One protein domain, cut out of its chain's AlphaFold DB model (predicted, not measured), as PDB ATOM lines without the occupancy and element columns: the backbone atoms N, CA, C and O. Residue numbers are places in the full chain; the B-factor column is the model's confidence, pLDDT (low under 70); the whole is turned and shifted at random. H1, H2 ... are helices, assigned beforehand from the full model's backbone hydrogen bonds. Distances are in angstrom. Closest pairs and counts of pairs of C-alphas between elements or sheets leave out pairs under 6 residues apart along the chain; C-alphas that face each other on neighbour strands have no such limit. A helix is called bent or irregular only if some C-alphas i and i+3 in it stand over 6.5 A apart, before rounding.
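AT A GLANCE: This is residues 51 to 249 of the 341 residues of an uncharacterized protein of Alternaria gaisen (UniProt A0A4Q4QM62). Three helical hairpins, H7 with H8, H9 with H10 and H11 with H12, stack side by side, with H7, H9 and H11 in one row and H8, H10 and H12 in another. The long helix H4 crosses H7 and H9 and joins this stack to a second half, where H3 and the kinked H2 pack on H4, H5 packs on H2 and the end of H3, H1 packs on H5, and the short H6 lies near H3. The printed part has 199 residues with twelve named helices, H1 to H12 in order along the chain, and no named strand. The class is all helix, with 132 residues in the helices. The whole is compact, with a radius of gyration of the C-alphas of 16.6 A, and rounded, spanning 48 by 42 by 32 A.

HOW THE PARTS SIT: H4, residues 107 to 124, touches H2, residues 59 to 76, at a shallow tilt of 25 degrees, opposite ways; H2 touches H4 with residues 67 to 75 alone, and the closest C-alphas, of His 71 and Cys 118, are 4.7 A apart. H2 has a kink of 75 degrees near residue 69. With residues 110 to 117 alone, H4 touches H3, residues 86 to 99, at a steep tilt of 53 degrees; the closest C-alphas, of Val 95 and Tyr 113, are 6.3 A apart. H5, residues 127 to 136, touches H2, closest at the C-alphas of Gly 67 and Val 127, 6.1 A apart. H3 and H5 touch only at their ends, about perpendicular at 78 degrees, closest at the C-alphas of Val 87 and Tyr 133, 6.6 A apart. H1, residues 51 to 55, touches H5, closest at the C-alphas of Ser 51 and Leu 134, 6.1 A apart. H6, residues 147 to 150, touches no helix, but H3 and H6 are near each other. H7, residues 154 to 163, is the hub, touching five helices; it touches H4 closest at the C-alphas of Ala 116 and Ala 163, 5.6 A apart. H7 and H8, residues 167 to 174, form a hairpin at a shallow tilt of 29 degrees, closest at the C-alphas of Ala 161 and Leu 170, 5.6 A apart. H9, residues 190 to 196, touches H7 the same way at 23 degrees, a shallow tilt, and the closest C-alphas, of Ala 159 and Pro 190, are 3.8 A apart. H4 and H9 touch about perpendicular, at 78 degrees, closest at the C-alphas of Ala 120 and Ala 193, 4.8 A apart. H9 and H10, residues 200 to 207, form a hairpin, closest at the C-alphas of Leu 191 and Ser 203, 5.7 A apart. H11, residues 214 to 229, touches H9 the same way at a shallow tilt of 20 degrees, closest at the C-alphas of Thr 192 and Thr 223, 5.0 A apart. H11 and H12, residues 233 to 246, form a hairpin, closest at the C-alphas of Ile 224 and Leu 236, 6.4 A apart. Every O i to N i+4 pair is within hydrogen-bond range in H1, H3, H4, H5, H7, H8, H9, H10 and H11, against 10 of 14 in H2 and 8 of 10 in H12; H6 is too short for such a pair.

IN THESE COORDINATES: H4 runs 25.7 A from C-alpha 107 at (-44.777, -21.619, 11.554) to C-alpha 124 at (-48.412, -2.021, 27.734). H11 is 23.1 A long, H2 22.0 A, H12 20.7 A and H3 19.9 A. H1 begins at C-alpha 51, (-47.552, -18.459, 36.716), and H12 ends at C-alpha 246, (-45.231, 18.948, 15.890). H2 is irregular, with C-alphas 68 and 71 7.9 A apart; so is H12, with C-alphas 234 and 237 7.2 A apart; H6 is only just irregular, with C-alphas 147 and 150 6.9 A apart.

THE WHOLE: The two C-alphas farthest apart, of Thr 80 and Asp 248, are 52.2 A from each other. The printed part has no cut. The link from H8 to H9, residues 175 to 189, is long. The mean pLDDT of the printed part is 86.0, and it is under 70 at residues 139 to 152, 212 and 231 to 233.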
ATOM      1  N   SER A  51     -47.160 -19.853  36.460       84.38
ATOM      2  CA  SER A  51     -47.552 -18.459  36.716       84.38
ATOM      3  C   SER A  51     -47.736 -18.162  38.210       84.38
ATOM      4  O   SER A  51     -47.350 -17.095  38.695       84.38
ATOM      5  N   THR A  52     -48.229 -19.147  38.967       84.62
ATOM      6  CA  THR A  52     -48.463 -19.046  40.415       84.62
ATOM      7  C   THR A  52     -47.154 -18.883  41.190       84.62
ATOM      8  O   THR A  52     -47.099 -18.139  42.167       84.62
ATOM      9  N   TYR A  53     -46.069 -19.512  40.732       85.81
ATOM     10  CA  TYR A  53     -44.757 -19.396  41.366       85.81
ATOM     11  C   TYR A  53     -44.245 -17.948  41.340       85.81
ATOM     12  O   TYR A  53     -43.788 -17.419  42.354       85.81
ATOM     13  N   TYR A  54     -44.384 -17.267  40.199       87.56
ATOM     14  CA  TYR A  54     -43.970 -15.871  40.063       87.56
ATOM     15  C   TYR A  54     -44.872 -14.907  40.836       87.56
ATOM     16  O   TYR A  54     -44.399 -13.869  41.301       87.56
ATOM     17  N   TRP A  55     -46.154 -15.242  41.015       84.38
ATOM     18  CA  TRP A  55     -47.090 -14.410  41.771       84.38
ATOM     19  C   TRP A  55     -46.609 -14.151  43.205       84.38
ATOM     20  O   TRP A  55     -46.613 -13.005  43.663       84.38
ATOM     21  N   TYR A  56     -46.135 -15.197  43.885       85.00
ATOM     22  CA  TYR A  56     -45.681 -15.135  45.277       85.00
ATOM     23  C   TYR A  56     -44.230 -14.651  45.446       85.00
ATOM     24  O   TYR A  56     -43.724 -14.588  46.570       85.00
ATOM     25  N   MET A  57     -43.541 -14.271  44.363       84.56
ATOM     26  CA  MET A  57     -42.211 -13.672  44.470       84.56
ATOM     27  C   MET A  57     -42.250 -12.323  45.194       84.56
ATOM     28  O   MET A  57     -43.176 -11.523  45.036       84.56
ATOM     29  N   ARG A  58     -41.176 -12.030  45.938       84.50
ATOM     30  CA  ARG A  58     -41.001 -10.741  46.621       84.50
ATOM     31  C   ARG A  58     -41.059  -9.578  45.611       84.50
ATOM     32  O   ARG A  58     -40.352  -9.657  44.604       84.50
ATOM     33  N   PRO A  59     -41.782  -8.475  45.898       84.19
ATOM     34  CA  PRO A  59     -42.036  -7.397  44.932       84.19
ATOM     35  C   PRO A  59     -40.781  -6.836  44.248       84.19
ATOM     36  O   PRO A  59     -40.697  -6.825  43.024       84.19
ATOM     37  N   ASN A  60     -39.752  -6.476  45.022       81.31
ATOM     38  CA  ASN A  60     -38.514  -5.894  44.478       81.31
ATOM     39  C   ASN A  60     -37.797  -6.815  43.483       81.31
ATOM     40  O   ASN A  60     -37.113  -6.354  42.573       81.31
ATOM     41  N   TRP A  61     -37.914  -8.126  43.676       79.69
ATOM     42  CA  TRP A  61     -37.286  -9.116  42.809       79.69
ATOM     43  C   TRP A  61     -38.153  -9.475  41.618       79.69
ATOM     44  O   TRP A  61     -37.617  -9.657  40.529       79.69
ATOM     45  N   LYS A  62     -39.472  -9.515  41.819       86.25
ATOM     46  CA  LYS A  62     -40.458  -9.676  40.757       86.25
ATOM     47  C   LYS A  62     -40.225  -8.637  39.657       86.25
ATOM     48  O   LYS A  62     -40.016  -9.017  38.514       86.25
ATOM     49  N   GLU A  63     -40.118  -7.358  40.013       84.38
ATOM     50  CA  GLU A  63     -39.860  -6.286  39.041       84.38
ATOM     51  C   GLU A  63     -38.481  -6.399  38.374       84.38
ATOM     52  O   GLU A  63     -38.361  -6.318  37.154       84.38
ATOM     53  N   ARG A  64     -37.421  -6.661  39.150       83.69
ATOM     54  CA  ARG A  64     -36.050  -6.756  38.611       83.69
ATOM     55  C   ARG A  64     -35.842  -7.946  37.673       83.69
ATOM     56  O   ARG A  64     -35.069  -7.839  36.725       83.69
ATOM     57  N   LEU A  65     -36.466  -9.086  37.965       83.69
ATOM     58  CA  LEU A  65     -36.311 -10.309  37.181       83.69
ATOM     59  C   LEU A  65     -37.285 -10.343  36.003       83.69
ATOM     60  O   LEU A  65     -36.862 -10.619  34.881       83.69
ATOM     61  N   LEU A  66     -38.568 -10.081  36.259       87.75
ATOM     62  CA  LEU A  66     -39.622 -10.229  35.261       87.75
ATOM     63  C   LEU A  66     -39.775  -8.979  34.403       87.75
ATOM     64  O   LEU A  66     -39.948  -9.126  33.207       87.75
ATOM     65  N   GLY A  67     -39.628  -7.770  34.948       86.44
ATOM     66  CA  GLY A  67     -39.769  -6.519  34.190       86.44
ATOM     67  C   GLY A  67     -39.035  -6.505  32.837       86.44
ATOM     68  O   GLY A  67     -39.671  -6.230  31.812       86.44
ATOM     69  N   PRO A  68     -37.731  -6.849  32.777       85.38
ATOM     70  CA  PRO A  68     -37.004  -6.923  31.509       85.38
ATOM     71  C   PRO A  68     -37.299  -8.188  30.684       85.38
ATOM     72  O   PRO A  68     -37.121  -8.152  29.473       85.38
ATOM     73  N   ASN A  69     -37.764  -9.283  31.296       87.88
ATOM     74  CA  ASN A  69     -37.924 -10.597  30.648       87.88
ATOM     75  C   ASN A  69     -39.392 -11.033  30.482       87.88
ATOM     76  O   ASN A  69     -39.673 -12.192  30.183       87.88
ATOM     77  N   MET A  70     -40.352 -10.128  30.698       91.44
ATOM     78  CA  MET A  70     -41.765 -10.504  30.769       91.44
ATOM     79  C   MET A  70     -42.296 -11.014  29.428       91.44
ATOM     80  O   MET A  70     -43.131 -11.912  29.391       91.44
ATOM     81  N   HIS A  71     -41.772 -10.475  28.326       91.69
ATOM     82  CA  HIS A  71     -42.070 -10.945  26.978       91.69
ATOM     83  C   HIS A  71     -41.587 -12.388  26.755       91.69
ATOM     84  O   HIS A  71     -42.330 -13.177  26.182       91.69
ATOM     85  N   THR A  72     -40.399 -12.755  27.251       91.00
ATOM     86  CA  THR A  72     -39.866 -14.128  27.189       91.00
ATOM     87  C   THR A  72     -40.724 -15.083  28.002       91.00
ATOM     88  O   THR A  72     -41.116 -16.130  27.499       91.00
ATOM     89  N   LEU A  73     -41.083 -14.700  29.235       92.19
ATOM     90  CA  LEU A  73     -41.980 -15.503  30.064       92.19
ATOM     91  C   LEU A  73     -43.307 -15.752  29.339       92.19
ATOM     92  O   LEU A  73     -43.742 -16.891  29.242       92.19
ATOM     93  N   LEU A  74     -43.941 -14.696  28.821       92.81
ATOM     94  CA  LEU A  74     -45.203 -14.804  28.085       92.81
ATOM     95  C   LEU A  74     -45.095 -15.684  26.839       92.81
ATOM     96  O   LEU A  74     -46.022 -16.436  26.547       92.81
ATOM     97  N   PHE A  75     -43.982 -15.589  26.116       93.56
ATOM     98  CA  PHE A  75     -43.756 -16.371  24.910       93.56
ATOM     99  C   PHE A  75     -43.681 -17.869  25.222       93.56
ATOM    100  O   PHE A  75     -44.408 -18.650  24.609       93.56
ATOM    101  N   GLU A  76     -42.882 -18.236  26.227       91.38
ATOM    102  CA  GLU A  76     -42.674 -19.621  26.662       91.38
ATOM    103  C   GLU A  76     -43.889 -20.208  27.398       91.38
ATOM    104  O   GLU A  76     -44.054 -21.430  27.469       91.38
ATOM    105  N   MET A  77     -44.738 -19.362  27.992       90.62
ATOM    106  CA  MET A  77     -45.906 -19.802  28.756       90.62
ATOM    107  C   MET A  77     -46.826 -20.695  27.920       90.62
ATOM    108  O   MET A  77     -47.184 -20.399  26.777       90.62
ATOM    109  N   GLY A  78     -47.231 -21.799  28.540       88.25
ATOM    110  CA  GLY A  78     -48.103 -22.796  27.938       88.25
ATOM    111  C   GLY A  78     -49.298 -23.129  28.832       88.25
ATOM    112  O   GLY A  78     -49.284 -22.797  30.021       88.25
ATOM    113  N   PRO A  79     -50.302 -23.841  28.290       87.06
ATOM    114  CA  PRO A  79     -51.557 -24.151  28.984       87.06
ATOM    115  C   PRO A  79     -51.376 -24.854  30.334       87.06
ATOM    116  O   PRO A  79     -52.145 -24.637  31.258       87.06
ATOM    117  N   THR A  80     -50.339 -25.683  30.465       88.25
ATOM    118  CA  THR A  80     -50.043 -26.453  31.683       88.25
ATOM    119  C   THR A  80     -49.392 -25.622  32.789       88.25
ATOM    120  O   THR A  80     -49.284 -26.086  33.923       88.25
ATOM    121  N   ARG A  81     -48.932 -24.404  32.476       89.88
ATOM    122  CA  ARG A  81     -48.182 -23.529  33.391       89.88
ATOM    123  C   ARG A  81     -48.959 -22.283  33.806       89.88
ATOM    124  O   ARG A  81     -48.460 -21.519  34.627       89.88
ATOM    125  N   CYS A  82     -50.167 -22.082  33.289       89.12
ATOM    126  CA  CYS A  82     -51.059 -20.991  33.664       89.12
ATOM    127  C   CYS A  82     -52.399 -21.541  34.161       89.12
ATOM    128  O   CYS A  82     -52.914 -22.513  33.618       89.12
ATOM    129  N   ASN A  83     -52.988 -20.895  35.166       87.75
ATOM    130  CA  ASN A  83     -54.309 -21.279  35.672       87.75
ATOM    131  C   ASN A  83     -55.431 -20.739  34.770       87.75
ATOM    132  O   ASN A  83     -56.508 -21.322  34.706       87.75
ATOM    133  N   SER A  84     -55.165 -19.648  34.045       87.62
ATOM    134  CA  SER A  84     -56.070 -19.085  33.049       87.62
ATOM    135  C   SER A  84     -55.392 -19.008  31.687       87.62
ATOM    136  O   SER A  84     -54.319 -18.420  31.538       87.62
ATOM    137  N   MET A  85     -56.051 -19.574  30.676       87.81
ATOM    138  CA  MET A  85     -55.594 -19.545  29.281       87.81
ATOM    139  C   MET A  85     -56.039 -18.288  28.533       87.81
ATOM    140  O   MET A  85     -55.783 -18.170  27.338       87.81
ATOM    141  N   TYR A  86     -56.710 -17.351  29.208       84.88
ATOM    142  CA  TYR A  86     -57.357 -16.214  28.564       84.88
ATOM    143  C   TYR A  86     -56.404 -15.443  27.632       84.88
ATOM    144  O   TYR A  86     -56.671 -15.288  26.440       84.88
ATOM    145  N   VAL A  87     -55.271 -14.984  28.172       87.94
ATOM    146  CA  VAL A  87     -54.295 -14.174  27.427       87.94
ATOM    147  C   VAL A  87     -53.643 -14.972  26.303       87.94
ATOM    148  O   VAL A  87     -53.445 -14.435  25.215       87.94
ATOM    149  N   LEU A  88     -53.348 -16.254  26.540       89.69
ATOM    150  CA  LEU A  88     -52.751 -17.123  25.527       89.69
ATOM    151  C   LEU A  88     -53.716 -17.339  24.354       89.69
ATOM    152  O   LEU A  88     -53.325 -17.172  23.204       89.69
ATOM    153  N   ASN A  89     -54.991 -17.613  24.642       88.56
ATOM    154  CA  ASN A  89     -56.023 -17.809  23.626       88.56
ATOM    155  C   ASN A  89     -56.295 -16.524  22.832       88.56
ATOM    156  O   ASN A  89     -56.427 -16.578  21.613       88.56
ATOM    157  N   HIS A  90     -56.353 -15.367  23.503       88.25
ATOM    158  CA  HIS A  90     -56.527 -14.084  22.821       88.25
ATOM    159  C   HIS A  90     -55.348 -13.777  21.892       88.25
ATOM    160  O   HIS A  90     -55.543 -13.336  20.760       88.25
ATOM    161  N   MET A  91     -54.122 -14.037  22.348       91.12
ATOM    162  CA  MET A  91     -52.927 -13.849  21.538       91.12
ATOM    163  C   MET A  91     -52.917 -14.776  20.322       91.12
ATOM    164  O   MET A  91     -52.687 -14.290  19.221       91.12
ATOM    165  N   GLU A  92     -53.225 -16.066  20.476       90.88
ATOM    166  CA  GLU A  92     -53.310 -16.993  19.337       90.88
ATOM    167  C   GLU A  92     -54.402 -16.584  18.339       90.88
ATOM    168  O   GLU A  92     -54.126 -16.505  17.145       90.88
ATOM    169  N   ALA A  93     -55.595 -16.203  18.811       90.44
ATOM    170  CA  ALA A  93     -56.662 -15.701  17.941       90.44
ATOM    171  C   ALA A  93     -56.250 -14.423  17.184       90.44
ATOM    172  O   ALA A  93     -56.583 -14.247  16.011       90.44
ATOM    173  N   THR A  94     -55.491 -13.539  17.837       92.75
ATOM    174  CA  THR A  94     -54.939 -12.329  17.212       92.75
ATOM    175  C   THR A  94     -53.904 -12.685  16.146       92.75
ATOM    176  O   THR A  94     -53.907 -12.102  15.062       92.75
ATOM    177  N   VAL A  95     -53.031 -13.659  16.419       94.50
ATOM    178  CA  VAL A  95     -52.068 -14.156  15.430       94.50
ATOM    179  C   VAL A  95     -52.795 -14.781  14.244       94.50
ATOM    180  O   VAL A  95     -52.448 -14.458  13.114       94.50
ATOM    181  N   ASP A  96     -53.818 -15.603  14.471       92.12
ATOM    182  CA  ASP A  96     -54.616 -16.209  13.400       92.12
ATOM    183  C   ASP A  96     -55.238 -15.147  12.487       92.12
ATOM    184  O   ASP A  96     -55.040 -15.194  11.271       92.12
ATOM    185  N   PHE A  97     -55.877 -14.132  13.073       92.62
ATOM    186  CA  PHE A  97     -56.418 -12.994  12.332       92.62
ATOM    187  C   PHE A  97     -55.347 -12.274  11.495       92.62
ATOM    188  O   PHE A  97     -55.574 -11.948  10.331       92.62
ATOM    189  N   LEU A  98     -54.159 -12.025  12.054       94.44
ATOM    190  CA  LEU A  98     -53.071 -11.355  11.331       94.44
ATOM    191  C   LEU A  98     -52.476 -12.234  10.224       94.44
ATOM    192  O   LEU A  98     -52.083 -11.723   9.174       94.44
ATOM    193  N   MET A  99     -52.420 -13.548  10.439       93.44
ATOM    194  CA  MET A  99     -51.936 -14.520   9.460       93.44
ATOM    195  C   MET A  99     -52.882 -14.651   8.260       93.44
ATOM    196  O   MET A  99     -52.421 -15.025   7.183       93.44
ATOM    197  N   ASP A 100     -54.169 -14.312   8.394       94.19
ATOM    198  CA  ASP A 100     -55.122 -14.287   7.273       94.19
ATOM    199  C   ASP A 100     -54.811 -13.210   6.223       94.19
ATOM    200  O   ASP A 100     -55.261 -13.311   5.083       94.19
ATOM    201  N   PHE A 101     -53.978 -12.221   6.558       93.50
ATOM    202  CA  PHE A 101     -53.470 -11.237   5.600       93.50
ATOM    203  C   PHE A 101     -52.255 -11.731   4.797       93.50
ATOM    204  O   PHE A 101     -51.782 -11.022   3.907       93.50
ATOM    205  N   LEU A 102     -51.722 -12.919   5.104       92.25
ATOM    206  CA  LEU A 102     -50.580 -13.505   4.403       92.25
ATOM    207  C   LEU A 102     -51.039 -14.524   3.360       92.25
ATOM    208  O   LEU A 102     -51.883 -15.376   3.628       92.25
ATOM    209  N   TYR A 103     -50.404 -14.496   2.187       88.69
ATOM    210  CA  TYR A 103     -50.656 -15.489   1.138       88.69
ATOM    211  C   TYR A 103     -50.107 -16.879   1.509       88.69
ATOM    212  O   TYR A 103     -50.767 -17.891   1.298       88.69
ATOM    213  N   TYR A 104     -48.910 -16.928   2.107       89.12
ATOM    214  CA  TYR A 104     -48.297 -18.157   2.614       89.12
ATOM    215  C   TYR A 104     -48.169 -18.090   4.133       89.12
ATOM    216  O   TYR A 104     -47.567 -17.154   4.661       89.12
ATOM    217  N   LYS A 105     -48.703 -19.104   4.820       93.50
ATOM    218  CA  LYS A 105     -48.689 -19.211   6.282       93.50
ATOM    219  C   LYS A 105     -47.586 -20.176   6.712       93.50
ATOM    220  O   LYS A 105     -47.650 -21.363   6.402       93.50
ATOM    221  N   THR A 106     -46.577 -19.677   7.424       94.62
ATOM    222  CA  THR A 106     -45.480 -20.502   7.965       94.62
ATOM    223  C   THR A 106     -45.452 -20.471   9.490       94.62
ATOM    224  O   THR A 106     -45.815 -19.469  10.110       94.62
ATOM    225  N   GLN A 107     -44.953 -21.547  10.101       94.50
ATOM    226  CA  GLN A 107     -44.777 -21.619  11.554       94.50
ATOM    227  C   GLN A 107     -43.796 -20.551  12.067       94.50
ATOM    228  O   GLN A 107     -44.054 -19.895  13.071       94.50
ATOM    229  N   SER A 108     -42.727 -20.277  11.313       95.00
ATOM    230  CA  SER A 108     -41.763 -19.226  11.656       95.00
ATOM    231  C   SER A 108     -42.389 -17.821  11.673       95.00
ATOM    232  O   SER A 108     -42.049 -16.993  12.518       95.00
ATOM    233  N   GLN A 109     -43.327 -17.508  10.769       94.44
ATOM    234  CA  GLN A 109     -44.073 -16.241  10.832       94.44
ATOM    235  C   GLN A 109     -44.972 -16.175  12.064       94.44
ATOM    236  O   GLN A 109     -44.968 -15.151  12.743       94.44
ATOM    237  N   ARG A 110     -45.683 -17.265  12.372       95.81
ATOM    238  CA  ARG A 110     -46.543 -17.362  13.559       95.81
ATOM    239  C   ARG A 110     -45.753 -17.080  14.838       95.81
ATOM    240  O   ARG A 110     -46.168 -16.248  15.639       95.81
ATOM    241  N   GLU A 111     -44.584 -17.696  14.994       95.81
ATOM    242  CA  GLU A 111     -43.704 -17.479  16.150       95.81
ATOM    243  C   GLU A 111     -43.193 -16.037  16.231       95.81
ATOM    244  O   GLU A 111     -43.229 -15.428  17.302       95.81
ATOM    245  N   ARG A 112     -42.797 -15.440  15.097       96.19
ATOM    246  CA  ARG A 112     -42.405 -14.020  15.052       96.19
ATOM    247  C   ARG A 112     -43.550 -13.093  15.460       96.19
ATOM    248  O   ARG A 112     -43.315 -12.142  16.200       96.19
ATOM    249  N   TYR A 113     -44.774 -13.368  15.008       97.12
ATOM    250  CA  TYR A 113     -45.953 -12.583  15.377       97.12
ATOM    251  C   TYR A 113     -46.251 -12.721  16.869       97.12
ATOM    252  O   TYR A 113     -46.395 -11.715  17.558       97.12
ATOM    253  N   ARG A 114     -46.233 -13.946  17.399       96.88
ATOM    254  CA  ARG A 114     -46.421 -14.209  18.830       96.88
ATOM    255  C   ARG A 114     -45.390 -13.475  19.690       96.88
ATOM    256  O   ARG A 114     -45.767 -12.818  20.660       96.88
ATOM    257  N   LEU A 115     -44.110 -13.514  19.316       95.88
ATOM    258  CA  LEU A 115     -43.052 -12.787  20.025       95.88
ATOM    259  C   LEU A 115     -43.282 -11.268  19.998       95.88
ATOM    260  O   LEU A 115     -43.131 -10.593  21.019       95.88
ATOM    261  N   ALA A 116     -43.682 -10.727  18.848       96.50
ATOM    262  CA  ALA A 116     -43.973  -9.307  18.707       96.50
ATOM    263  C   ALA A 116     -45.170  -8.850  19.561       96.50
ATOM    264  O   ALA A 116     -45.125  -7.773  20.165       96.50
ATOM    265  N   LEU A 117     -46.207  -9.684  19.676       96.38
ATOM    266  CA  LEU A 117     -47.341  -9.441  20.567       96.38
ATOM    267  C   LEU A 117     -46.936  -9.529  22.043       96.38
ATOM    268  O   LEU A 117     -47.304  -8.648  22.817       96.38
ATOM    269  N   CYS A 118     -46.106 -10.503  22.430       95.69
ATOM    270  CA  CYS A 118     -45.555 -10.593  23.789       95.69
ATOM    271  C   CYS A 118     -44.760  -9.331  24.161       95.69
ATOM    272  O   CYS A 118     -44.894  -8.801  25.266       95.69
ATOM    273  N   ASN A 119     -43.963  -8.813  23.224       94.31
ATOM    274  CA  ASN A 119     -43.246  -7.553  23.389       94.31
ATOM    275  C   ASN A 119     -44.200  -6.373  23.611       94.31
ATOM    276  O   ASN A 119     -43.987  -5.604  24.548       94.31
ATOM    277  N   ALA A 120     -45.244  -6.244  22.786       94.56
ATOM    278  CA  ALA A 120     -46.244  -5.186  22.921       94.56
ATOM    279  C   ALA A 120     -46.972  -5.267  24.274       94.56
ATOM    280  O   ALA A 120     -47.025  -4.276  25.000       94.56
ATOM    281  N   MET A 121     -47.415  -6.461  24.680       93.25
ATOM    282  CA  MET A 121     -48.058  -6.681  25.979       93.25
ATOM    283  C   MET A 121     -47.147  -6.334  27.156       93.25
ATOM    284  O   MET A 121     -47.558  -5.640  28.080       93.25
ATOM    285  N   SER A 122     -45.881  -6.758  27.110       92.62
ATOM    286  CA  SER A 122     -44.897  -6.467  28.164       92.62
ATOM    287  C   SER A 122     -44.532  -4.982  28.295       92.62
ATOM    288  O   SER A 122     -43.921  -4.571  29.288       92.62
ATOM    289  N   ALA A 123     -44.824  -4.188  27.264       90.31
ATOM    290  CA  ALA A 123     -44.669  -2.741  27.280       90.31
ATOM    291  C   ALA A 123     -45.949  -2.039  27.746       90.31
ATOM    292  O   ALA A 123     -45.864  -1.016  28.417       90.31
ATOM    293  N   ALA A 124     -47.114  -2.596  27.417       89.50
ATOM    294  CA  ALA A 124     -48.412  -2.021  27.734       89.50
ATOM    295  C   ALA A 124     -48.897  -2.312  29.162       89.50
ATOM    296  O   ALA A 124     -49.640  -1.505  29.719       89.50
ATOM    297  N   LEU A 125     -48.513  -3.444  29.751       88.69
ATOM    298  CA  LEU A 125     -49.027  -3.913  31.039       88.69
ATOM    299  C   LEU A 125     -47.923  -4.011  32.092       88.69
ATOM    300  O   LEU A 125     -46.761  -4.284  31.773       88.69
ATOM    301  N   SER A 126     -48.291  -3.832  33.364       88.62
ATOM    302  CA  SER A 126     -47.359  -4.088  34.460       88.62
ATOM    303  C   SER A 126     -47.115  -5.591  34.630       88.62
ATOM    304  O   SER A 126     -47.917  -6.436  34.219       88.62
ATOM    305  N   VAL A 127     -46.008  -5.945  35.290       89.00
ATOM    306  CA  VAL A 127     -45.693  -7.344  35.616       89.00
ATOM    307  C   VAL A 127     -46.824  -7.985  36.425       89.00
ATOM    308  O   VAL A 127     -47.175  -9.141  36.187       89.00
ATOM    309  N   ASN A 128     -47.414  -7.243  37.367       88.12
ATOM    310  CA  ASN A 128     -48.498  -7.758  38.198       88.12
ATOM    311  C   ASN A 128     -49.769  -7.998  37.388       88.12
ATOM    312  O   ASN A 128     -50.376  -9.046  37.585       88.12
ATOM    313  N   ASP A 129     -50.123  -7.106  36.459       87.25
ATOM    314  CA  ASP A 129     -51.319  -7.268  35.619       87.25
ATOM    315  C   ASP A 129     -51.210  -8.521  34.752       87.25
ATOM    316  O   ASP A 129     -52.125  -9.338  34.698       87.25
ATOM    317  N   ILE A 130     -50.054  -8.729  34.117       89.44
ATOM    318  CA  ILE A 130     -49.837  -9.911  33.280       89.44
ATOM    319  C   ILE A 130     -49.898 -11.197  34.119       89.44
ATOM    320  O   ILE A 130     -50.541 -12.165  33.714       89.44
ATOM    321  N   LEU A 131     -49.251 -11.233  35.289       89.81
ATOM    322  CA  LEU A 131     -49.308 -12.410  36.166       89.81
ATOM    323  C   LEU A 131     -50.724 -12.680  36.682       89.81
ATOM    324  O   LEU A 131     -51.124 -13.838  36.786       89.81
ATOM    325  N   ALA A 132     -51.467 -11.620  36.982       85.62
ATOM    326  CA  ALA A 132     -52.867 -11.675  37.356       85.62
ATOM    327  C   ALA A 132     -53.712 -12.325  36.252       85.62
ATOM    328  O   ALA A 132     -54.406 -13.307  36.513       85.62
ATOM    329  N   TYR A 133     -53.562 -11.891  34.998       85.56
ATOM    330  CA  TYR A 133     -54.246 -12.522  33.868       85.56
ATOM    331  C   TYR A 133     -53.889 -14.000  33.686       85.56
ATOM    332  O   TYR A 133     -54.772 -14.807  33.410       85.56
ATOM    333  N   LEU A 134     -52.612 -14.369  33.840       88.94
ATOM    334  CA  LEU A 134     -52.159 -15.765  33.736       88.94
ATOM    335  C   LEU A 134     -52.658 -16.649  34.891       88.94
ATOM    336  O   LEU A 134     -52.568 -17.880  34.814       88.94
ATOM    337  N   ARG A 135     -53.125 -16.048  35.989       86.19
ATOM    338  CA  ARG A 135     -53.633 -16.763  37.161       86.19
ATOM    339  C   ARG A 135     -55.159 -16.823  37.177       86.19
ATOM    340  O   ARG A 135     -55.714 -17.904  37.308       86.19
ATOM    341  N   ASP A 136     -55.819 -15.685  37.018       80.88
ATOM    342  CA  ASP A 136     -57.255 -15.559  37.283       80.88
ATOM    343  C   ASP A 136     -58.069 -15.299  36.006       80.88
ATOM    344  O   ASP A 136     -59.267 -15.564  35.972       80.88
ATOM    345  N   GLY A 137     -57.436 -14.831  34.924       78.56
ATOM    346  CA  GLY A 137     -58.149 -14.296  33.762       78.56
ATOM    347  C   GLY A 137     -58.666 -12.868  33.999       78.56
ATOM    348  O   GLY A 137     -58.146 -12.174  34.870       78.56
ATOM    349  N   PRO A 138     -59.625 -12.379  33.191       72.31
ATOM    350  CA  PRO A 138     -60.174 -11.031  33.343       72.31
ATOM    351  C   PRO A 138     -60.998 -10.904  34.641       72.31
ATOM    352  O   PRO A 138     -61.761 -11.804  34.982       72.31
ATOM    353  N   TYR A 139     -60.854  -9.778  35.348       63.59
ATOM    354  CA  TYR A 139     -61.565  -9.474  36.601       63.59
ATOM    355  C   TYR A 139     -62.880  -8.717  36.365       63.59
ATOM    356  O   TYR A 139     -62.970  -7.917  35.435       63.59
ATOM    357  N   ASP A 140     -63.843  -8.862  37.284       49.03
ATOM    358  CA  ASP A 140     -65.045  -8.012  37.336       49.03
ATOM    359  C   ASP A 140     -64.806  -6.670  38.073       49.03
ATOM    360  O   ASP A 140     -65.433  -5.676  37.712       49.03
ATOM    361  N   ASP A 141     -63.850  -6.608  39.016       47.84
ATOM    362  CA  ASP A 141     -63.640  -5.457  39.928       47.84
ATOM    363  C   ASP A 141     -62.296  -4.709  39.752       47.84
ATOM    364  O   ASP A 141     -61.914  -3.886  40.588       47.84
ATOM    365  N   SER A 142     -61.527  -4.972  38.688       45.84
ATOM    366  CA  SER A 142     -60.274  -4.229  38.465       45.84
ATOM    367  C   SER A 142     -60.537  -2.826  37.899       45.84
ATOM    368  O   SER A 142     -61.374  -2.647  37.016       45.84
ATOM    369  N   ILE A 143     -59.785  -1.821  38.365       42.88
ATOM    370  CA  ILE A 143     -59.991  -0.397  38.020       42.88
ATOM    371  C   ILE A 143     -59.675  -0.069  36.539       42.88
ATOM    372  O   ILE A 143     -59.990   1.026  36.077       42.88
ATOM    373  N   SER A 144     -59.171  -1.018  35.739       50.03
ATOM    374  CA  SER A 144     -58.787  -0.751  34.339       50.03
ATOM    375  C   SER A 144     -59.168  -1.826  33.323       50.03
ATOM    376  O   SER A 144     -59.064  -1.566  32.129       50.03
ATOM    377  N   VAL A 145     -59.583  -3.022  33.742       48.09
ATOM    378  CA  VAL A 145     -59.787  -4.147  32.818       48.09
ATOM    379  C   VAL A 145     -61.249  -4.549  32.862       48.09
ATOM    380  O   VAL A 145     -61.700  -5.183  33.813       48.09
ATOM    381  N   ARG A 146     -62.011  -4.129  31.849       50.56
ATOM    382  CA  ARG A 146     -63.434  -4.464  31.717       50.56
ATOM    383  C   ARG A 146     -63.612  -5.822  31.029       50.56
ATOM    384  O   ARG A 146     -62.755  -6.292  30.293       50.56
ATOM    385  N   LYS A 147     -64.831  -6.362  31.139       46.44
ATOM    386  CA  LYS A 147     -65.436  -7.499  30.398       46.44
ATOM    387  C   LYS A 147     -65.319  -7.462  28.852       46.44
ATOM    388  O   LYS A 147     -65.882  -8.321  28.177       46.44
ATOM    389  N   ASN A 148     -64.641  -6.473  28.268       46.38
ATOM    390  CA  ASN A 148     -64.643  -6.176  26.832       46.38
ATOM    391  C   ASN A 148     -63.597  -6.939  26.024       46.38
ATOM    392  O   ASN A 148     -63.687  -6.971  24.805       46.38
ATOM    393  N   MET A 149     -62.668  -7.614  26.683       48.78
ATOM    394  CA  MET A 149     -61.606  -8.395  26.055       48.78
ATOM    395  C   MET A 149     -62.157  -9.525  25.137       48.78
ATOM    396  O   MET A 149     -61.454  -9.994  24.239       48.78
ATOM    397  N   GLY A 150     -63.431  -9.926  25.318       44.25
ATOM    398  CA  GLY A 150     -64.169 -10.872  24.464       44.25
ATOM    399  C   GLY A 150     -64.773 -10.281  23.178       44.25
ATOM    400  O   GLY A 150     -65.255 -11.024  22.326       44.25
ATOM    401  N   ARG A 151     -64.741  -8.956  22.998       51.78
ATOM    402  CA  ARG A 151     -64.972  -8.292  21.710       51.78
ATOM    403  C   ARG A 151     -63.645  -7.678  21.306       51.78
ATOM    404  O   ARG A 151     -63.272  -6.672  21.893       51.78
ATOM    405  N   ALA A 152     -62.946  -8.282  20.343       56.78
ATOM    406  CA  ALA A 152     -61.711  -7.731  19.785       56.78
ATOM    407  C   ALA A 152     -61.876  -6.221  19.556       56.78
ATOM    408  O   ALA A 152     -62.658  -5.794  18.699       56.78
ATOM    409  N   ASP A 153     -61.208  -5.417  20.378       76.81
ATOM    410  CA  ASP A 153     -61.218  -3.976  20.236       76.81
ATOM    411  C   ASP A 153     -60.472  -3.668  18.934       76.81
ATOM    412  O   ASP A 153     -59.361  -4.137  18.684       76.81
ATOM    413  N   THR A 154     -61.099  -2.914  18.033       87.12
ATOM    414  CA  THR A 154     -60.479  -2.599  16.735       87.12
ATOM    415  C   THR A 154     -59.144  -1.873  16.913       87.12
ATOM    416  O   THR A 154     -58.244  -2.040  16.090       87.12
ATOM    417  N   ILE A 155     -58.986  -1.134  18.019       90.19
ATOM    418  CA  ILE A 155     -57.725  -0.512  18.430       90.19
ATOM    419  C   ILE A 155     -56.664  -1.537  18.856       90.19
ATOM    420  O   ILE A 155     -55.507  -1.386  18.472       90.19
ATOM    421  N   GLY A 156     -57.024  -2.608  19.568       91.25
ATOM    422  CA  GLY A 156     -56.093  -3.679  19.924       91.25
ATOM    423  C   GLY A 156     -55.657  -4.494  18.726       91.25
ATOM    424  O   GLY A 156     -54.471  -4.781  18.594       91.25
ATOM    425  N   MET A 157     -56.561  -4.758  17.779       92.81
ATOM    426  CA  MET A 157     -56.181  -5.350  16.493       92.81
ATOM    427  C   MET A 157     -55.235  -4.430  15.711       92.81
ATOM    428  O   MET A 157     -54.280  -4.912  15.103       92.81
ATOM    429  N   LEU A 158     -55.458  -3.108  15.735       94.75
ATOM    430  CA  LEU A 158     -54.558  -2.145  15.095       94.75
ATOM    431  C   LEU A 158     -53.183  -2.133  15.774       94.75
ATOM    432  O   LEU A 158     -52.162  -2.162  15.087       94.75
ATOM    433  N   ALA A 159     -53.144  -2.142  17.106       95.12
ATOM    434  CA  ALA A 159     -51.904  -2.222  17.865       95.12
ATOM    435  C   ALA A 159     -51.165  -3.546  17.632       95.12
ATOM    436  O   ALA A 159     -49.947  -3.548  17.467       95.12
ATOM    437  N   ALA A 160     -51.883  -4.661  17.512       95.69
ATOM    438  CA  ALA A 160     -51.322  -5.954  17.145       95.69
ATOM    439  C   ALA A 160     -50.749  -5.950  15.715       95.69
ATOM    440  O   ALA A 160     -49.618  -6.386  15.501       95.69
ATOM    441  N   ALA A 161     -51.473  -5.388  14.741       96.81
ATOM    442  CA  ALA A 161     -50.988  -5.226  13.367       96.81
ATOM    443  C   ALA A 161     -49.720  -4.357  13.300       96.81
ATOM    444  O   ALA A 161     -48.790  -4.660  12.547       96.81
ATOM    445  N   ALA A 162     -49.664  -3.310  14.127       97.00
ATOM    446  CA  ALA A 162     -48.505  -2.447  14.296       97.00
ATOM    447  C   ALA A 162     -47.319  -3.185  14.930       97.00
ATOM    448  O   ALA A 162     -46.191  -3.058  14.452       97.00
ATOM    449  N   ALA A 163     -47.582  -4.008  15.951       96.56
ATOM    450  CA  ALA A 163     -46.580  -4.827  16.619       96.56
ATOM    451  C   ALA A 163     -45.888  -5.800  15.664       96.56
ATOM    452  O   ALA A 163     -44.695  -6.018  15.817       96.56
ATOM    453  N   VAL A 164     -46.611  -6.363  14.689       96.75
ATOM    454  CA  VAL A 164     -46.062  -7.341  13.731       96.75
ATOM    455  C   VAL A 164     -45.616  -6.730  12.398       96.75
ATOM    456  O   VAL A 164     -45.149  -7.453  11.516       96.75
ATOM    457  N   ASN A 165     -45.788  -5.414  12.221       96.38
ATOM    458  CA  ASN A 165     -45.514  -4.687  10.978       96.38
ATOM    459  C   ASN A 165     -46.244  -5.253   9.742       96.38
ATOM    460  O   ASN A 165     -45.669  -5.333   8.656       96.38
ATOM    461  N   SER A 166     -47.506  -5.667   9.898       95.50
ATOM    462  CA  SER A 166     -48.312  -6.188   8.785       95.50
ATOM    463  C   SER A 166     -48.960  -5.038   8.018       95.50
ATOM    464  O   SER A 166     -49.969  -4.484   8.454       95.50
ATOM    465  N   GLU A 167     -48.389  -4.663   6.869       94.25
ATOM    466  CA  GLU A 167     -48.924  -3.583   6.026       94.25
ATOM    467  C   GLU A 167     -50.399  -3.794   5.634       94.25
ATOM    468  O   GLU A 167     -51.187  -2.863   5.827       94.25
ATOM    469  N   PRO A 168     -50.825  -4.972   5.127       94.75
ATOM    470  CA  PRO A 168     -52.214  -5.158   4.717       94.75
ATOM    471  C   PRO A 168     -53.190  -5.014   5.893       94.75
ATOM    472  O   PRO A 168     -54.221  -4.353   5.758       94.75
ATOM    473  N   ALA A 169     -52.837  -5.561   7.062       94.69
ATOM    474  CA  ALA A 169     -53.655  -5.451   8.268       94.69
ATOM    475  C   ALA A 169     -53.707  -4.006   8.785       94.69
ATOM    476  O   ALA A 169     -54.785  -3.509   9.111       94.69
ATOM    477  N   LEU A 170     -52.571  -3.298   8.799       94.81
ATOM    478  CA  LEU A 170     -52.503  -1.884   9.176       94.81
ATOM    479  C   LEU A 170     -53.412  -1.032   8.291       94.81
ATOM    480  O   LEU A 170     -54.268  -0.316   8.804       94.81
ATOM    481  N   ARG A 171     -53.292  -1.143   6.964       92.56
ATOM    482  CA  ARG A 171     -54.130  -0.371   6.030       92.56
ATOM    483  C   ARG A 171     -55.617  -0.680   6.196       92.56
ATOM    484  O   ARG A 171     -56.436   0.235   6.128       92.56
ATOM    485  N   PHE A 172     -55.960  -1.942   6.446       92.00
ATOM    486  CA  PHE A 172     -57.337  -2.367   6.684       92.00
ATOM    487  C   PHE A 172     -57.922  -1.815   7.993       92.00
ATOM    488  O   PHE A 172     -59.097  -1.444   8.034       92.00
ATOM    489  N   LEU A 173     -57.127  -1.764   9.065       92.56
ATOM    490  CA  LEU A 173     -57.588  -1.395  10.406       92.56
ATOM    491  C   LEU A 173     -57.547   0.108  10.671       92.56
ATOM    492  O   LEU A 173     -58.437   0.617  11.347       92.56
ATOM    493  N   VAL A 174     -56.574   0.831  10.109       89.88
ATOM    494  CA  VAL A 174     -56.440   2.289  10.282       89.88
ATOM    495  C   VAL A 174     -57.720   3.022   9.871       89.88
ATOM    496  O   VAL A 174     -58.134   3.948  10.552       89.88
ATOM    497  N   GLY A 175     -58.400   2.580   8.807       85.81
ATOM    498  CA  GLY A 175     -59.670   3.181   8.376       85.81
ATOM    499  C   GLY A 175     -60.878   2.862   9.269       85.81
ATOM    500  O   GLY A 175     -61.944   3.439   9.079       85.81
ATOM    501  N   LYS A 176     -60.742   1.929  10.219       89.00
ATOM    502  CA  LYS A 176     -61.824   1.454  11.100       89.00
ATOM    503  C   LYS A 176     -61.716   1.977  12.529       89.00
ATOM    504  O   LYS A 176     -62.661   1.828  13.305       89.00
ATOM    505  N   VAL A 177     -60.575   2.551  12.886       88.25
ATOM    506  CA  VAL A 177     -60.308   3.112  14.208       88.25
ATOM    507  C   VAL A 177     -60.536   4.618  14.143       88.25
ATOM    508  O   VAL A 177     -59.980   5.290  13.283       88.25
ATOM    509  N   ARG A 178     -61.388   5.139  15.035       82.69
ATOM    510  CA  ARG A 178     -61.700   6.578  15.090       82.69
ATOM    511  C   ARG A 178     -60.571   7.387  15.720       82.69
ATOM    512  O   ARG A 178     -60.235   8.438  15.202       82.69
ATOM    513  N   ASP A 179     -60.009   6.888  16.818       85.00
ATOM    514  CA  ASP A 179     -58.906   7.526  17.533       85.00
ATOM    515  C   ASP A 179     -57.732   6.551  17.636       85.00
ATOM    516  O   ASP A 179     -57.791   5.552  18.351       85.00
ATOM    517  N   ILE A 180     -56.673   6.830  16.878       86.75
ATOM    518  CA  ILE A 180     -55.463   5.998  16.816       86.75
ATOM    519  C   ILE A 180     -54.569   6.226  18.047       86.75
ATOM    520  O   ILE A 180     -53.730   5.378  18.353       86.75
ATOM    521  N   GLY A 181     -54.766   7.331  18.776       83.81
ATOM    522  CA  GLY A 181     -54.081   7.607  20.039       83.81
ATOM    523  C   GLY A 181     -54.616   6.772  21.203       83.81
ATOM    524  O   GLY A 181     -53.930   6.617  22.215       83.81
ATOM    525  N   GLN A 182     -55.805   6.174  21.052       84.75
ATOM    526  CA  GLN A 182     -56.416   5.356  22.090       84.75
ATOM    527  C   GLN A 182     -55.528   4.155  22.459       84.75
ATOM    528  O   GLN A 182     -54.964   3.454  21.615       84.75
ATOM    529  N   ARG A 183     -55.427   3.888  23.761       86.50
ATOM    530  CA  ARG A 183     -54.709   2.734  24.305       86.50
ATOM    531  C   ARG A 183     -55.595   1.488  24.265       86.50
ATOM    532  O   ARG A 183     -56.678   1.493  24.844       86.50
ATOM    533  N   SER A 184     -55.112   0.421  23.629       87.06
ATOM    534  CA  SER A 184     -55.678  -0.922  23.786       87.06
ATOM    535  C   SER A 184     -55.330  -1.503  25.155       87.06
ATOM    536  O   SER A 184     -54.233  -1.281  25.673       87.06
ATOM    537  N   GLU A 185     -56.248  -2.294  25.710       81.81
ATOM    538  CA  GLU A 185     -56.097  -2.941  27.016       81.81
ATOM    539  C   GLU A 185     -54.890  -3.890  27.063       81.81
ATOM    540  O   GLU A 185     -54.172  -3.916  28.059       81.81
ATOM    541  N   LEU A 186     -54.633  -4.646  25.989       85.62
ATOM    542  CA  LEU A 186     -53.557  -5.643  25.956       85.62
ATOM    543  C   LEU A 186     -52.279  -5.150  25.304       85.62
ATOM    544  O   LEU A 186     -51.189  -5.388  25.815       85.62
ATOM    545  N   TYR A 187     -52.413  -4.519  24.141       90.94
ATOM    546  CA  TYR A 187     -51.274  -4.206  23.280       90.94
ATOM    547  C   TYR A 187     -50.822  -2.749  23.401       90.94
ATOM    548  O   TYR A 187     -49.851  -2.351  22.761       90.94
ATOM    549  N   GLY A 188     -51.489  -1.962  24.253       89.31
ATOM    550  CA  GLY A 188     -51.187  -0.552  24.449       89.31
ATOM    551  C   GLY A 188     -51.609   0.283  23.247       89.31
ATOM    552  O   GLY A 188     -52.543  -0.058  22.523       89.31
ATOM    553  N   THR A 189     -50.947   1.413  23.035       92.38
ATOM    554  CA  THR A 189     -51.237   2.242  21.860       92.38
ATOM    555  C   THR A 189     -50.566   1.646  20.614       92.38
ATOM    556  O   THR A 189     -49.478   1.061  20.728       92.38
ATOM    557  N   PRO A 190     -51.140   1.810  19.408       94.50
ATOM    558  CA  PRO A 190     -50.542   1.275  18.189       94.50
ATOM    559  C   PRO A 190     -49.114   1.756  17.936       94.50
ATOM    560  O   PRO A 190     -48.260   0.970  17.517       94.50
ATOM    561  N   LEU A 191     -48.831   3.031  18.227       94.62
ATOM    562  CA  LEU A 191     -47.490   3.580  18.043       94.62
ATOM    563  C   LEU A 191     -46.495   2.915  18.994       94.62
ATOM    564  O   LEU A 191     -45.430   2.500  18.546       94.62
ATOM    565  N   THR A 192     -46.846   2.751  20.275       93.25
ATOM    566  CA  THR A 192     -45.990   2.050  21.238       93.25
ATOM    567  C   THR A 192     -45.745   0.606  20.800       93.25
ATOM    568  O   THR A 192     -44.607   0.149  20.835       93.25
ATOM    569  N   ALA A 193     -46.761  -0.106  20.310       94.62
ATOM    570  CA  ALA A 193     -46.627  -1.491  19.862       94.62
ATOM    571  C   ALA A 193     -45.644  -1.662  18.678       94.62
ATOM    572  O   ALA A 193     -44.798  -2.565  18.692       94.62
ATOM    573  N   ALA A 194     -45.699  -0.768  17.683       95.38
ATOM    574  CA  ALA A 194     -44.732  -0.731  16.579       95.38
ATOM    575  C   ALA A 194     -43.332  -0.309  17.043       95.38
ATOM    576  O   ALA A 194     -42.329  -0.924  16.678       95.38
ATOM    577  N   ALA A 195     -43.276   0.739  17.864       93.75
ATOM    578  CA  ALA A 195     -42.059   1.325  18.397       93.75
ATOM    579  C   ALA A 195     -41.230   0.307  19.166       93.75
ATOM    580  O   ALA A 195     -40.030   0.159  18.925       93.75
ATOM    581  N   VAL A 196     -41.892  -0.433  20.056       91.50
ATOM    582  CA  VAL A 196     -41.210  -1.436  20.841       91.50
ATOM    583  C   VAL A 196     -40.682  -2.505  19.862       91.50
ATOM    584  O   VAL A 196     -39.504  -2.821  19.883       91.50
ATOM    585  N   ASN A 197     -41.434  -3.007  18.894       92.69
ATOM    586  CA  ASN A 197     -40.869  -4.003  17.967       92.69
ATOM    587  C   ASN A 197     -39.872  -3.443  16.920       92.69
ATOM    588  O   ASN A 197     -39.381  -4.186  16.073       92.69
ATOM    589  N   GLY A 198     -39.504  -2.157  17.000       92.44
ATOM    590  CA  GLY A 198     -38.520  -1.528  16.114       92.44
ATOM    591  C   GLY A 198     -39.046  -1.307  14.694       92.44
ATOM    592  O   GLY A 198     -38.273  -1.237  13.738       92.44
ATOM    593  N   HIS A 199     -40.365  -1.231  14.524       94.00
ATOM    594  CA  HIS A 199     -41.011  -1.204  13.220       94.00
ATOM    595  C   HIS A 199     -41.247   0.220  12.732       94.00
ATOM    596  O   HIS A 199     -42.296   0.830  12.960       94.00
ATOM    597  N   LYS A 200     -40.253   0.745  12.006       92.44
ATOM    598  CA  LYS A 200     -40.302   2.095  11.433       92.44
ATOM    599  C   LYS A 200     -41.479   2.301  10.487       92.44
ATOM    600  O   LYS A 200     -42.143   3.324  10.578       92.44
ATOM    601  N   TYR A 201     -41.747   1.329   9.618       93.44
ATOM    602  CA  TYR A 201     -42.805   1.433   8.616       93.44
ATOM    603  C   TYR A 201     -44.199   1.536   9.252       93.44
ATOM    604  O   TYR A 201     -44.916   2.503   8.997       93.44
ATOM    605  N   ALA A 202     -44.546   0.610  10.153       95.31
ATOM    606  CA  ALA A 202     -45.781   0.691  10.934       95.31
ATOM    607  C   ALA A 202     -45.899   2.017  11.699       95.31
ATOM    608  O   ALA A 202     -46.949   2.656  11.666       95.31
ATOM    609  N   SER A 203     -44.806   2.462  12.329       94.75
ATOM    610  CA  SER A 203     -44.785   3.730  13.063       94.75
ATOM    611  C   SER A 203     -45.067   4.929  12.156       94.75
ATOM    612  O   SER A 203     -45.790   5.830  12.565       94.75
ATOM    613  N   SER A 204     -44.537   4.939  10.929       93.38
ATOM    614  CA  SER A 204     -44.796   5.995   9.943       93.38
ATOM    615  C   SER A 204     -46.262   6.041   9.521       93.38
ATOM    616  O   SER A 204     -46.845   7.116   9.555       93.38
ATOM    617  N   ILE A 205     -46.883   4.895   9.212       93.00
ATOM    618  CA  ILE A 205     -48.315   4.840   8.858       93.00
ATOM    619  C   ILE A 205     -49.186   5.390   9.991       93.00
ATOM    620  O   ILE A 205     -50.150   6.111   9.742       93.00
ATOM    621  N   ILE A 206     -48.864   5.030  11.233       92.44
ATOM    622  CA  ILE A 206     -49.598   5.492  12.413       92.44
ATOM    623  C   ILE A 206     -49.407   6.998  12.606       92.44
ATOM    624  O   ILE A 206     -50.385   7.719  12.778       92.44
ATOM    625  N   TYR A 207     -48.164   7.472  12.523       90.62
ATOM    626  CA  TYR A 207     -47.816   8.880  12.687       90.62
ATOM    627  C   TYR A 207     -48.436   9.783  11.613       90.62
ATOM    628  O   TYR A 207     -48.903  10.871  11.924       90.62
ATOM    629  N   GLU A 208     -48.503   9.333  10.357       89.19
ATOM    630  CA  GLU A 208     -49.172  10.056   9.259       89.19
ATOM    631  C   GLU A 208     -50.670  10.279   9.503       89.19
ATOM    632  O   GLU A 208     -51.293  11.104   8.837       89.19
ATOM    633  N   ARG A 209     -51.258   9.529  10.437       87.38
ATOM    634  CA  ARG A 209     -52.659   9.647  10.834       87.38
ATOM    635  C   ARG A 209     -52.856  10.380  12.149       87.38
ATOM    636  O   ARG A 209     -53.996  10.486  12.593       87.38
ATOM    637  N   PHE A 210     -51.783  10.862  12.770       85.69
ATOM    638  CA  PHE A 210     -51.928  11.772  13.890       85.69
ATOM    639  C   PHE A 210     -52.500  13.077  13.344       85.69
ATOM    640  O   PHE A 210     -51.952  13.691  12.431       85.69
ATOM    641  N   GLU A 211     -53.655  13.444  13.870       76.25
ATOM    642  CA  GLU A 211     -54.210  14.777  13.737       76.25
ATOM    643  C   GLU A 211     -53.384  15.734  14.610       76.25
ATOM    644  O   GLU A 211     -52.670  15.308  15.523       76.25
ATOM    645  N   ASP A 212     -53.501  17.043  14.385       69.31
ATOM    646  CA  ASP A 212     -52.876  18.063  15.240       69.31
ATOM    647  C   ASP A 212     -53.613  18.175  16.593       69.31
ATOM    648  O   ASP A 212     -54.105  19.228  17.000       69.31
ATOM    649  N   SER A 213     -53.731  17.051  17.301       73.88
ATOM    650  CA  SER A 213     -54.388  16.926  18.591       73.88
ATOM    651  C   SER A 213     -53.348  16.753  19.696       73.88
ATOM    652  O   SER A 213     -52.426  15.942  19.614       73.88
ATOM    653  N   ARG A 214     -53.516  17.501  20.792       72.50
ATOM    654  CA  ARG A 214     -52.616  17.428  21.954       72.50
ATOM    655  C   ARG A 214     -52.489  16.006  22.517       72.50
ATOM    656  O   ARG A 214     -51.400  15.609  22.915       72.50
ATOM    657  N   HIS A 215     -53.580  15.240  22.492       77.88
ATOM    658  CA  HIS A 215     -53.623  13.872  23.007       77.88
ATOM    659  C   HIS A 215     -52.630  12.933  22.299       77.88
ATOM    660  O   HIS A 215     -51.976  12.121  22.949       77.88
ATOM    661  N   GLN A 216     -52.467  13.075  20.984       79.19
ATOM    662  CA  GLN A 216     -51.578  12.216  20.196       79.19
ATOM    663  C   GLN A 216     -50.096  12.583  20.381       79.19
ATOM    664  O   GLN A 216     -49.228  11.712  20.319       79.19
ATOM    665  N   TRP A 217     -49.781  13.843  20.706       79.00
ATOM    666  CA  TRP A 217     -48.416  14.246  21.069       79.00
ATOM    667  C   TRP A 217     -48.002  13.750  22.451       79.00
ATOM    668  O   TRP A 217     -46.871  13.290  22.611       79.00
ATOM    669  N   ASP A 218     -48.920  13.778  23.418       83.75
ATOM    670  CA  ASP A 218     -48.697  13.175  24.735       83.75
ATOM    671  C   ASP A 218     -48.435  11.661  24.588       83.75
ATOM    672  O   ASP A 218     -47.528  11.109  25.210       83.75
ATOM    673  N   GLN A 219     -49.147  10.997  23.672       87.00
ATOM    674  CA  GLN A 219     -48.947   9.583  23.346       87.00
ATOM    675  C   GLN A 219     -47.623   9.303  22.602       87.00
ATOM    676  O   GLN A 219     -46.964   8.286  22.858       87.00
ATOM    677  N   LEU A 220     -47.181  10.199  21.713       90.88
ATOM    678  CA  LEU A 220     -45.840  10.140  21.118       90.88
ATOM    679  C   LEU A 220     -44.757  10.272  22.196       90.88
ATOM    680  O   LEU A 220     -43.790   9.511  22.180       90.88
ATOM    681  N   TYR A 221     -44.934  11.193  23.145       89.81
ATOM    682  CA  TYR A 221     -44.023  11.376  24.273       89.81
ATOM    683  C   TYR A 221     -43.960  10.124  25.163       89.81
ATOM    684  O   TYR A 221     -42.871   9.604  25.402       89.81
ATOM    685  N   GLU A 222     -45.109   9.555  25.550       89.31
ATOM    686  CA  GLU A 222     -45.175   8.297  26.316       89.31
ATOM    687  C   GLU A 222     -44.497   7.135  25.565       89.31
ATOM    688  O   GLU A 222     -43.825   6.283  26.159       89.31
ATOM    689  N   THR A 223     -44.609   7.109  24.233       91.94
ATOM    690  CA  THR A 223     -43.923   6.113  23.402       91.94
ATOM    691  C   THR A 223     -42.403   6.297  23.420       91.94
ATOM    692  O   THR A 223     -41.670   5.306  23.496       91.94
ATOM    693  N   ILE A 224     -41.912   7.540  23.380       92.31
ATOM    694  CA  ILE A 224     -40.481   7.850  23.507       92.31
ATOM    695  C   ILE A 224     -39.961   7.373  24.866       92.31
ATOM    696  O   ILE A 224     -38.978   6.626  24.902       92.31
ATOM    697  N   ASP A 225     -40.656   7.711  25.952       89.12
ATOM    698  CA  ASP A 225     -40.306   7.275  27.307       89.12
ATOM    699  C   ASP A 225     -40.266   5.744  27.400       89.12
ATOM    700  O   ASP A 225     -39.284   5.154  27.858       89.12
ATOM    701  N   THR A 226     -41.282   5.060  26.872       87.75
ATOM    702  CA  THR A 226     -41.331   3.591  26.863       87.75
ATOM    703  C   THR A 226     -40.130   2.983  26.127       87.75
ATOM    704  O   THR A 226     -39.498   2.048  26.628       87.75
ATOM    705  N   CYS A 227     -39.758   3.526  24.965       88.25
ATOM    706  CA  CYS A 227     -38.585   3.077  24.209       88.25
ATOM    707  C   CYS A 227     -37.268   3.303  24.961       88.25
ATOM    708  O   CYS A 227     -36.379   2.446  24.904       88.25
ATOM    709  N   MET A 228     -37.152   4.413  25.694       86.44
ATOM    710  CA  MET A 228     -36.000   4.724  26.544       86.44
ATOM    711  C   MET A 228     -35.822   3.708  27.678       86.44
ATOM    712  O   MET A 228     -34.704   3.239  27.926       86.44
ATOM    713  N   TYR A 229     -36.911   3.313  28.342       80.88
ATOM    714  CA  TYR A 229     -36.864   2.313  29.414       80.88
ATOM    715  C   TYR A 229     -36.623   0.894  28.889       80.88
ATOM    716  O   TYR A 229     -35.876   0.127  29.503       80.88
ATOM    717  N   LYS A 230     -37.204   0.549  27.733       74.62
ATOM    718  CA  LYS A 230     -37.088  -0.783  27.111       74.62
ATOM    719  C   LYS A 230     -35.850  -0.949  26.215       74.62
ATOM    720  O   LYS A 230     -35.691  -2.008  25.616       74.62
ATOM    721  N   GLN A 231     -34.966   0.053  26.158       68.06
ATOM    722  CA  GLN A 231     -33.678   0.031  25.441       68.06
ATOM    723  C   GLN A 231     -33.805  -0.182  23.924       68.06
ATOM    724  O   GLN A 231     -33.012  -0.882  23.297       68.06
ATOM    725  N   ARG A 232     -34.817   0.434  23.311       69.38
ATOM    726  CA  ARG A 232     -35.097   0.316  21.872       69.38
ATOM    727  C   ARG A 232     -34.703   1.610  21.164       69.38
ATOM    728  O   ARG A 232     -35.536   2.390  20.713       69.38
ATOM    729  N   ALA A 233     -33.390   1.844  21.119       66.62
ATOM    730  CA  ALA A 233     -32.800   3.122  20.718       66.62
ATOM    731  C   ALA A 233     -32.944   3.454  19.223       66.62
ATOM    732  O   ALA A 233     -32.932   4.624  18.852       66.62
ATOM    733  N   THR A 234     -33.139   2.455  18.357       80.50
ATOM    734  CA  THR A 234     -33.155   2.635  16.892       80.50
ATOM    735  C   THR A 234     -34.250   3.586  16.403       80.50
ATOM    736  O   THR A 234     -34.061   4.301  15.420       80.50
ATOM    737  N   MET A 235     -35.386   3.626  17.100       86.56
ATOM    738  CA  MET A 235     -36.539   4.452  16.737       86.56
ATOM    739  C   MET A 235     -36.529   5.841  17.395       86.56
ATOM    740  O   MET A 235     -37.170   6.758  16.878       86.56
ATOM    741  N   LEU A 236     -35.770   6.025  18.485       88.81
ATOM    742  CA  LEU A 236     -35.766   7.260  19.278       88.81
ATOM    743  C   LEU A 236     -35.447   8.516  18.447       88.81
ATOM    744  O   LEU A 236     -36.223   9.467  18.539       88.81
ATOM    745  N   PRO A 237     -34.418   8.545  17.571       88.19
ATOM    746  CA  PRO A 237     -34.130   9.740  16.775       88.19
ATOM    747  C   PRO A 237     -35.285  10.148  15.855       88.19
ATOM    748  O   PRO A 237     -35.497  11.336  15.614       88.19
ATOM    749  N   THR A 238     -36.036   9.165  15.346       90.38
ATOM    750  CA  THR A 238     -37.187   9.411  14.467       90.38
ATOM    751  C   THR A 238     -38.329  10.037  15.266       90.38
ATOM    752  O   THR A 238     -38.834  11.088  14.882       90.38
ATOM    753  N   PHE A 239     -38.678   9.452  16.414       92.00
ATOM    754  CA  PHE A 239     -39.768   9.945  17.260       92.00
ATOM    755  C   PHE A 239     -39.469  11.294  17.901       92.00
ATOM    756  O   PHE A 239     -40.341  12.155  17.936       92.00
ATOM    757  N   MET A 240     -38.233  11.525  18.342       91.56
ATOM    758  CA  MET A 240     -37.816  12.837  18.836       91.56
ATOM    759  C   MET A 240     -37.922  13.898  17.735       91.56
ATOM    760  O   MET A 240     -38.368  15.010  17.993       91.56
ATOM    761  N   GLY A 241     -37.535  13.564  16.496       90.06
ATOM    762  CA  GLY A 241     -37.687  14.462  15.349       90.06
ATOM    763  C   GLY A 241     -39.149  14.801  15.057       90.06
ATOM    764  O   GLY A 241     -39.473  15.965  14.839       90.06
ATOM    765  N   TRP A 242     -40.028  13.802  15.107       91.75
ATOM    766  CA  TRP A 242     -41.474  13.976  14.992       91.75
ATOM    767  C   TRP A 242     -42.046  14.860  16.104       91.75
ATOM    768  O   TRP A 242     -42.709  15.849  15.816       91.75
ATOM    769  N   TYR A 243     -41.700  14.585  17.363       90.81
ATOM    770  CA  TYR A 243     -42.168  15.362  18.509       90.81
ATOM    771  C   TYR A 243     -41.739  16.832  18.424       90.81
ATOM    772  O   TYR A 243     -42.538  17.732  18.651       90.81
ATOM    773  N   LEU A 244     -40.486  17.092  18.036       88.38
ATOM    774  CA  LEU A 244     -39.969  18.454  17.883       88.38
ATOM    775  C   LEU A 244     -40.564  19.211  16.694       88.38
ATOM    776  O   LEU A 244     -40.561  20.437  16.712       88.38
ATOM    777  N   LYS A 245     -41.017  18.500  15.656       88.12
ATOM    778  CA  LYS A 245     -41.677  19.112  14.500       88.12
ATOM    779  C   LYS A 245     -43.101  19.552  14.839       88.12
ATOM    780  O   LYS A 245     -43.540  20.561  14.304       88.12
ATOM    781  N   SER A 246     -43.790  18.789  15.681       83.88
ATOM    782  CA  SER A 246     -45.231  18.948  15.890       83.88
ATOM    783  C   SER A 246     -45.623  19.593  17.220       83.88
ATOM    784  O   SER A 246     -46.754  20.039  17.376       83.88
ATOM    785  N   CYS A 247     -44.729  19.628  18.212       83.62
ATOM    786  CA  CYS A 247     -45.007  20.276  19.490       83.62
ATOM    787  C   CYS A 247     -44.754  21.789  19.398       83.62
ATOM    788  O   CYS A 247     -43.611  22.219  19.289       83.62
ATOM    789  N   ASP A 248     -45.798  22.606  19.542       81.88
ATOM    790  CA  ASP A 248     -45.658  24.074  19.517       81.88
ATOM    791  C   ASP A 248     -45.270  24.682  20.880       81.88
ATOM    792  O   ASP A 248     -44.888  25.851  20.989       81.88
ATOM    793  N   SER A 249     -45.354  23.900  21.961       85.38
ATOM    794  CA  SER A 249     -45.050  24.376  23.312       85.38
ATOM    795  C   SER A 249     -43.547  24.381  23.567       85.38
ATOM    796  O   SER A 249     -42.940  23.354  23.873       85.38
TER     797      SER A 249